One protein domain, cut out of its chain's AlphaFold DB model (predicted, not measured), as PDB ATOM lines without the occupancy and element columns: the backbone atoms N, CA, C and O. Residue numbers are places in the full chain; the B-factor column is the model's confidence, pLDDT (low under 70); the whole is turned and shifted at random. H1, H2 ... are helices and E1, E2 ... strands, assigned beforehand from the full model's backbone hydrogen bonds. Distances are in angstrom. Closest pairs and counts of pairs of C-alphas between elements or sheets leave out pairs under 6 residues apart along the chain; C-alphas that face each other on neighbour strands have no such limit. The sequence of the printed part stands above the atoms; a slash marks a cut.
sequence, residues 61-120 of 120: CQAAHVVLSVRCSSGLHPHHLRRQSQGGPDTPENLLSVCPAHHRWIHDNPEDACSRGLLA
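This is residues 61 to 120 of the 120 residues of the protein "HNHc domain-containing protein" of uncultured bacterium A1Q1_fos_2101 (UniProt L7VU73). With little regular structure, this is a short hairpin, E1 and E2, with helix H1 close by, helix H2 making a corner with H1, and long loops, residues 61 to 76 and 81 to 94. The printed part has 60 residues, 23 in named elements, mixed helices and strands in the order E1, E2, H1, H2. It is compact, with a radius of gyration of the C-alphas of 10.7 A and spans of 30 by 23 by 16 A.

E1, residues 77 to 80, begins at C-alpha 77 (14.245, -40.926, 2.768). E2 is residues 95 to 98. H1, residues 100 to 108, measures 12.3 A from first to last C-alpha. H2, residues 110 to 115, ends at C-alpha 115 (4.967, -44.228, 21.157).

E1 and E2 form an antiparallel hairpin, with N 77 and O 98 within hydrogen-bond range at 2.8 A. The closest C-alphas of E1 and H1, His 79 and His 103, are 7.1 A apart. H1 and H2 are close but not clearly touching, about perpendicular at 83 degrees; their closest C-alphas, Ile 106 and Ala 113, are 5.5 A apart. In both helices every O i to N i+4 pair is within hydrogen-bond range.

The farthest C-alphas, Arg 71 and Gly 87, are 30.2 A apart. The printed part has no cut, the link E1 to E2 is long, and no printed residue is under 70 in pLDDT.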
ATOM      1  N   CYS A  61       5.824 -44.985   2.021       97.75
ATOM      2  CA  CYS A  61       6.052 -44.331   3.309       97.75
ATOM      3  C   CYS A  61       5.475 -45.174   4.456       97.75
ATOM      4  O   CYS A  61       4.256 -45.278   4.603       97.75
ATOM      5  N   GLN A  62       6.346 -45.685   5.324       97.31
ATOM      6  CA  GLN A  62       5.958 -46.503   6.476       97.31
ATOM      7  C   GLN A  62       5.319 -45.686   7.609       97.31
ATOM      8  O   GLN A  62       4.636 -46.237   8.456       97.31
ATOM      9  N   ALA A  63       5.449 -44.360   7.626       97.06
ATOM     10  CA  ALA A  63       4.771 -43.534   8.630       97.06
ATOM     11  C   ALA A  63       3.299 -43.230   8.281       97.06
ATOM     12  O   ALA A  63       2.542 -42.775   9.137       97.06
ATOM     13  N   ALA A  64       2.875 -43.474   7.037       95.81
ATOM     14  CA  ALA A  64       1.566 -43.047   6.543       95.81
ATOM     15  C   ALA A  64       0.387 -43.748   7.230       95.81
ATOM     16  O   ALA A  64      -0.667 -43.144   7.396       95.81
ATOM     17  N   HIS A  65       0.561 -45.006   7.646       93.50
ATOM     18  CA  HIS A  65      -0.496 -45.788   8.288       93.50
ATOM     19  C   HIS A  65      -0.617 -45.511   9.795       93.50
ATOM     20  O   HIS A  65      -1.675 -45.735  10.377       93.50
ATOM     21  N   VAL A  66       0.441 -44.986  10.425       95.06
ATOM     22  CA  VAL A  66       0.448 -44.633  11.854       95.06
ATOM     23  C   VAL A  66       0.218 -43.145  12.110       95.06
ATOM     24  O   VAL A  66      -0.288 -42.795  13.173       95.06
ATOM     25  N   VAL A  67       0.556 -42.255  11.173       96.44
ATOM     26  CA  VAL A  67       0.380 -40.798  11.302       96.44
ATOM     27  C   VAL A  67      -0.622 -40.309  10.258       96.44
ATOM     28  O   VAL A  67      -0.259 -39.829   9.183       96.44
ATOM     29  N   LEU A  68      -1.906 -40.416  10.605       94.81
ATOM     30  CA  LEU A  68      -3.028 -40.061   9.727       94.81
ATOM     31  C   LEU A  68      -3.280 -38.546   9.632       94.81
ATOM     32  O   LEU A  68      -3.963 -38.085   8.722       94.81
ATOM     33  N   SER A  69      -2.733 -37.764  10.565       95.19
ATOM     34  CA  SER A  69      -2.877 -36.303  10.602       95.19
ATOM     35  C   SER A  69      -2.085 -35.582   9.507       95.19
ATOM     36  O   SER A  69      -2.343 -34.411   9.235       95.19
ATOM     37  N   VAL A  70      -1.131 -36.267   8.867       96.31
ATOM     38  CA  VAL A  70      -0.251 -35.707   7.836       96.31
ATOM     39  C   VAL A  70      -0.388 -36.522   6.555       96.31
ATOM     40  O   VAL A  70      -0.280 -37.747   6.566       96.31
ATOM     41  N   ARG A  71      -0.600 -35.842   5.425       96.56
ATOM     42  CA  ARG A  71      -0.615 -36.482   4.102       96.56
ATOM     43  C   ARG A  71       0.808 -36.715   3.596       96.56
ATOM     44  O   ARG A  71       1.694 -35.893   3.823       96.56
ATOM     45  N   CYS A  72       1.007 -37.808   2.858       97.00
ATOM     46  CA  CYS A  72       2.284 -38.093   2.210       97.00
ATOM     47  C   CYS A  72       2.671 -36.997   1.208       97.00
ATOM     48  O   CYS A  72       1.844 -36.544   0.415       97.00
ATOM     49  N   SER A  73       3.951 -36.636   1.207       96.50
ATOM     50  CA  SER A  73       4.588 -35.842   0.154       96.50
ATOM     51  C   SER A  73       5.382 -36.742  -0.799       96.50
ATOM     52  O   SER A  73       5.651 -37.901  -0.487       96.50
ATOM     53  N   SER A  74       5.801 -36.210  -1.947       95.00
ATOM     54  CA  SER A  74       6.650 -36.942  -2.891       95.00
ATOM     55  C   SER A  74       8.061 -37.194  -2.340       95.00
ATOM     56  O   SER A  74       8.599 -36.404  -1.560       95.00
ATOM     57  N   GLY A  75       8.667 -38.300  -2.782       95.88
ATOM     58  CA  GLY A  75      10.015 -38.715  -2.397       95.88
ATOM     59  C   GLY A  75      10.071 -39.519  -1.095       95.88
ATOM     60  O   GLY A  75       9.183 -39.441  -0.251       95.88
ATOM     61  N   LEU A  76      11.149 -40.292  -0.944       97.38
ATOM     62  CA  LEU A  76      11.415 -41.122   0.230       97.38
ATOM     63  C   LEU A  76      12.848 -40.937   0.725       97.38
ATOM     64  O   LEU A  76      13.800 -40.792  -0.056       97.38
ATOM     65  N   HIS A  77      12.987 -40.988   2.044       95.69
ATOM     66  CA  HIS A  77      14.245 -40.926   2.768       95.69
ATOM     67  C   HIS A  77      14.289 -42.035   3.823       95.69
ATOM     68  O   HIS A  77      13.286 -42.250   4.504       95.69
ATOM     69  N   PRO A  78      15.436 -42.711   4.002       97.12
ATOM     70  CA  PRO A  78      15.639 -43.578   5.152       97.12
ATOM     71  C   PRO A  78      15.661 -42.746   6.438       97.12
ATOM     72  O   PRO A  78      16.432 -41.788   6.545       97.12
ATOM     73  N   HIS A  79      14.829 -43.118   7.400       96.81
ATOM     74  CA  HIS A  79      14.769 -42.545   8.736       96.81
ATOM     75  C   HIS A  79      15.262 -43.563   9.763       96.81
ATOM     76  O   HIS A  79      14.818 -44.705   9.744       96.81
ATOM     77  N   HIS A  80      16.157 -43.154  10.661       97.44
ATOM     78  CA  HIS A  80      16.661 -44.018  11.727       97.44
ATOM     79  C   HIS A  80      15.699 -44.104  12.912       97.44
ATOM     80  O   HIS A  80      15.452 -43.078  13.540       97.44
ATOM     81  N   LEU A  81      15.283 -45.320  13.281       96.38
ATOM     82  CA  LEU A  81      14.521 -45.602  14.503       96.38
ATOM     83  C   LEU A  81      15.314 -45.169  15.741       96.38
ATOM     84  O   LEU A  81      14.939 -44.238  16.451       96.38
ATOM     85  N   ARG A  82      16.484 -45.777  15.952       96.12
ATOM     86  CA  ARG A  82      17.483 -45.270  16.891       96.12
ATOM     87  C   ARG A  82      18.387 -44.303  16.149       96.12
ATOM     88  O   ARG A  82      19.109 -44.690  15.229       96.12
ATOM     89  N   ARG A  83      18.402 -43.040  16.569       94.62
ATOM     90  CA  ARG A  83      19.180 -41.990  15.892       94.62
ATOM     91  C   ARG A  83      20.679 -42.295  15.886       94.62
ATOM     92  O   ARG A  83      21.237 -42.765  16.880       94.62
ATOM     93  N   GLN A  84      21.369 -41.896  14.815       92.75
ATOM     94  CA  GLN A  84      22.832 -42.020  14.721       92.75
ATOM     95  C   GLN A  84      23.564 -41.311  15.878       92.75
ATOM     96  O   GLN A  84      24.552 -41.826  16.395       92.75
ATOM     97  N   SER A  85      23.064 -40.158  16.343       92.38
ATOM     98  CA  SER A  85      23.641 -39.429  17.488       92.38
ATOM     99  C   SER A  85      23.552 -40.195  18.814       92.38
ATOM    100  O   SER A  85      24.320 -39.915  19.730       92.38
ATOM    101  N   GLN A  86      22.645 -41.170  18.907       93.12
ATOM    102  CA  GLN A  86      22.485 -42.087  20.038       93.12
ATOM    103  C   GLN A  86      23.160 -43.446  19.774       93.12
ATOM    104  O   GLN A  86      22.933 -44.404  20.518       93.12
ATOM    105  N   GLY A  87      23.977 -43.549  18.719       93.12
ATOM    106  CA  GLY A  87      24.693 -44.765  18.335       93.12
ATOM    107  C   GLY A  87      23.872 -45.765  17.520       93.12
ATOM    108  O   GLY A  87      24.236 -46.936  17.477       93.12
ATOM    109  N   GLY A  88      22.762 -45.346  16.907       94.00
ATOM    110  CA  GLY A  88      21.999 -46.211  16.009       94.00
ATOM    111  C   GLY A  88      22.766 -46.537  14.718       94.00
ATOM    112  O   GLY A  88      23.319 -45.617  14.108       94.00
ATOM    113  N   PRO A  89      22.824 -47.813  14.299       94.94
ATOM    114  CA  PRO A  89      23.584 -48.229  13.125       94.94
ATOM    115  C   PRO A  89      22.842 -47.943  11.809       94.94
ATOM    116  O   PRO A  89      21.611 -47.884  11.767       94.94
ATOM    117  N   ASP A  90      23.596 -47.827  10.715       95.25
ATOM    118  CA  ASP A  90      23.065 -47.803   9.346       95.25
ATOM    119  C   ASP A  90      22.763 -49.242   8.909       95.25
ATOM    120  O   ASP A  90      23.544 -49.869   8.202       95.25
ATOM    121  N   THR A  91      21.656 -49.795   9.392       95.75
ATOM    122  CA  THR A  91      21.205 -51.160   9.074       95.75
ATOM    123  C   THR A  91      19.757 -51.110   8.617       95.75
ATOM    124  O   THR A  91      19.034 -50.221   9.081       95.75
ATOM    125  N   PRO A  92      19.314 -52.012   7.724       95.50
ATOM    126  CA  PRO A  92      17.929 -52.025   7.277       95.50
ATOM    127  C   PRO A  92      16.940 -52.074   8.443       95.50
ATOM    128  O   PRO A  92      15.967 -51.330   8.444       95.50
ATOM    129  N   GLU A  93      17.218 -52.857   9.484       95.38
ATOM    130  CA  GLU A  93      16.343 -53.041  10.650       95.38
ATOM    131  C   GLU A  93      16.168 -51.756  11.471       95.38
ATOM    132  O   GLU A  93      15.129 -51.553  12.090       95.38
ATOM    133  N   ASN A  94      17.169 -50.871  11.463       97.38
ATOM    134  CA  ASN A  94      17.118 -49.582  12.152       97.38
ATOM    135  C   ASN A  94      16.600 -48.443  11.256       97.38
ATOM    136  O   ASN A  94      16.561 -47.295  11.695       97.38
ATOM    137  N   LEU A  95      16.257 -48.719   9.997       97.50
ATOM    138  CA  LEU A  95      15.849 -47.723   9.013       97.50
ATOM    139  C   LEU A  95      14.418 -47.961   8.533       97.50
ATOM    140  O   LEU A  95      14.002 -49.097   8.330       97.50
ATOM    141  N   LEU A  96      13.691 -46.879   8.272       96.94
ATOM    142  CA  LEU A  96      12.358 -46.888   7.666       96.94
ATOM    143  C   LEU A  96      12.288 -45.940   6.472       96.94
ATOM    144  O   LEU A  96      12.854 -44.846   6.511       96.94
ATOM    145  N   SER A  97      11.541 -46.308   5.438       98.12
ATOM    146  CA  SER A  97      11.224 -45.420   4.319       98.12
ATOM    147  C   SER A  97      10.153 -44.418   4.723       98.12
ATOM    148  O   SER A  97       9.014 -44.784   5.010       98.12
ATOM    149  N   VAL A  98      10.499 -43.132   4.737       98.06
ATOM    150  CA  VAL A  98       9.585 -42.063   5.154       98.06
ATOM    151  C   VAL A  98       9.626 -40.912   4.153       98.06
ATOM    152  O   VAL A  98      10.688 -40.541   3.650       98.06
ATOM    153  N   CYS A  99       8.467 -40.328   3.847       98.12
ATOM    154  CA  CYS A  99       8.396 -39.145   2.991       98.12
ATOM    155  C   CYS A  99       8.839 -37.870   3.742       98.12
ATOM    156  O   CYS A  99       8.800 -37.840   4.973       98.12
ATOM    157  N   PRO A 100       9.220 -36.784   3.046       98.00
ATOM    158  CA  PRO A 100       9.616 -35.528   3.690       98.00
ATOM    159  C   PRO A 100       8.623 -34.985   4.733       98.00
ATOM    160  O   PRO A 100       9.052 -34.537   5.797       98.00
ATOM    161  N   ALA A 101       7.315 -35.045   4.459       97.88
ATOM    162  CA  ALA A 101       6.283 -34.544   5.370       97.88
ATOM    163  C   ALA A 101       6.250 -35.320   6.696       97.88
ATOM    164  O   ALA A 101       6.324 -34.722   7.771       97.88
ATOM    165  N   HIS A 102       6.216 -36.653   6.632       98.00
ATOM    166  CA  HIS A 102       6.253 -37.501   7.825       98.00
ATOM    167  C   HIS A 102       7.611 -37.471   8.522       98.00
ATOM    168  O   HIS A 102       7.664 -37.496   9.746       98.00
ATOM    169  N   HIS A 103       8.708 -37.355   7.769       97.56
ATOM    170  CA  HIS A 103      10.045 -37.245   8.346       97.56
ATOM    171  C   HIS A 103      10.151 -36.003   9.232       97.56
ATOM    172  O   HIS A 103      10.651 -36.082  10.351       97.56
ATOM    173  N   ARG A 104       9.620 -34.868   8.766       97.06
ATOM    174  CA  ARG A 104       9.509 -33.654   9.576       97.06
ATOM    175  C   ARG A 104       8.624 -33.871  10.803       97.06
ATOM    176  O   ARG A 104       9.048 -33.534  11.900       97.06
ATOM    177  N   TRP A 105       7.444 -34.472  10.630       97.69
ATOM    178  CA  TRP A 105       6.530 -34.740  11.746       97.69
ATOM    179  C   TRP A 105       7.193 -35.559  12.865       97.69
ATOM    180  O   TRP A 105       7.005 -35.231  14.032       97.69
ATOM    181  N   ILE A 106       8.015 -36.560  12.521       97.31
ATOM    182  CA  ILE A 106       8.755 -37.377  13.498       97.31
ATOM    183  C   ILE A 106       9.749 -36.535  14.312       97.31
ATOM    184  O   ILE A 106       9.851 -36.706  15.526       97.31
ATOM    185  N   HIS A 107      10.481 -35.621  13.664       95.69
ATOM    186  CA  HIS A 107      11.419 -34.735  14.370       95.69
ATOM    187  C   HIS A 107      10.703 -33.691  15.228       95.69
ATOM    188  O   HIS A 107      11.205 -33.354  16.299       95.69
ATOM    189  N   ASP A 108       9.539 -33.218  14.781       97.06
ATOM    190  CA  ASP A 108       8.744 -32.215  15.493       97.06
ATOM    191  C   ASP A 108       7.967 -32.827  16.687       97.06
ATOM    192  O   ASP A 108       7.698 -32.123  17.656       97.06
ATOM    193  N   ASN A 109       7.649 -34.136  16.662       96.75
ATOM    194  CA  ASN A 109       6.837 -34.832  17.679       96.75
ATOM    195  C   ASN A 109       7.530 -36.111  18.205       96.75
ATOM    196  O   ASN A 109       7.057 -37.226  17.963       96.75
ATOM    197  N   PRO A 110       8.662 -35.999  18.925       94.94
ATOM    198  CA  PRO A 110       9.480 -37.156  19.290       94.94
ATOM    199  C   PRO A 110       8.804 -38.124  20.275       94.94
ATOM    200  O   PRO A 110       9.050 -39.326  20.198       94.94
ATOM    201  N   GLU A 111       7.968 -37.631  21.193       96.00
ATOM    202  CA  GLU A 111       7.260 -38.467  22.178       96.00
ATOM    203  C   GLU A 111       6.186 -39.335  21.509       96.00
ATOM    204  O   GLU A 111       6.134 -40.552  21.719       96.00
ATOM    205  N   ASP A 112       5.388 -38.732  20.624       96.25
ATOM    206  CA  ASP A 112       4.397 -39.450  19.822       96.25
ATOM    207  C   ASP A 112       5.064 -40.409  18.835       96.25
ATOM    208  O   ASP A 112       4.599 -41.534  18.649       96.25
ATOM    209  N   ALA A 113       6.165 -39.990  18.207       95.69
ATOM    210  CA  ALA A 113       6.921 -40.840  17.299       95.69
ATOM    211  C   ALA A 113       7.499 -42.069  18.015       95.69
ATOM    212  O   ALA A 113       7.418 -43.169  17.472       95.69
ATOM    213  N   CYS A 114       8.015 -41.911  19.237       95.44
ATOM    214  CA  CYS A 114       8.463 -43.027  20.072       95.44
ATOM    215  C   CYS A 114       7.303 -43.986  20.387       95.44
ATOM    216  O   CYS A 114       7.392 -45.187  20.143       95.44
ATOM    217  N   SER A 115       6.164 -43.440  20.824       95.88
ATOM    218  CA  SER A 115       4.967 -44.228  21.157       95.88
ATOM    219  C   SER A 115       4.406 -45.011  19.964       95.88
ATOM    220  O   SER A 115       3.816 -46.074  20.135       95.88
ATOM    221  N   ARG A 116       4.604 -44.501  18.742       95.00
ATOM    222  CA  ARG A 116       4.179 -45.131  17.482       95.00
ATOM    223  C   ARG A 116       5.258 -46.013  16.841       95.00
ATOM    224  O   ARG A 116       5.049 -46.488  15.729       95.00
ATOM    225  N   GLY A 117       6.405 -46.211  17.499       94.56
ATOM    226  CA  GLY A 117       7.500 -47.043  16.989       94.56
ATOM    227  C   GLY A 117       8.261 -46.445  15.800       94.56
ATOM    228  O   GLY A 117       8.922 -47.174  15.071       94.56
ATOM    229  N   LEU A 118       8.168 -45.129  15.586       95.19
ATOM    230  CA  LEU A 118       8.932 -44.397  14.566       95.19
ATOM    231  C   LEU A 118      10.281 -43.886  15.102       95.19
ATOM    232  O   LEU A 118      11.135 -43.488  14.314       95.19
ATOM    233  N   LEU A 119      10.471 -43.913  16.424       94.81
ATOM    234  CA  LEU A 119      11.730 -43.665  17.129       94.81
ATOM    235  C   LEU A 119      11.917 -44.700  18.250       94.81
ATOM    236  O   LEU A 119      10.930 -45.202  18.785       94.81
ATOM    237  N   ALA A 120      13.173 -44.980  18.611       87.94
ATOM    238  CA  ALA A 120      13.575 -45.889  19.691       87.94
ATOM    239  C   ALA A 120      14.616 -45.262  20.634       87.94
ATOM    240  O   ALA A 120      15.443 -44.436  20.168       87.94
TER     241      ALA A 120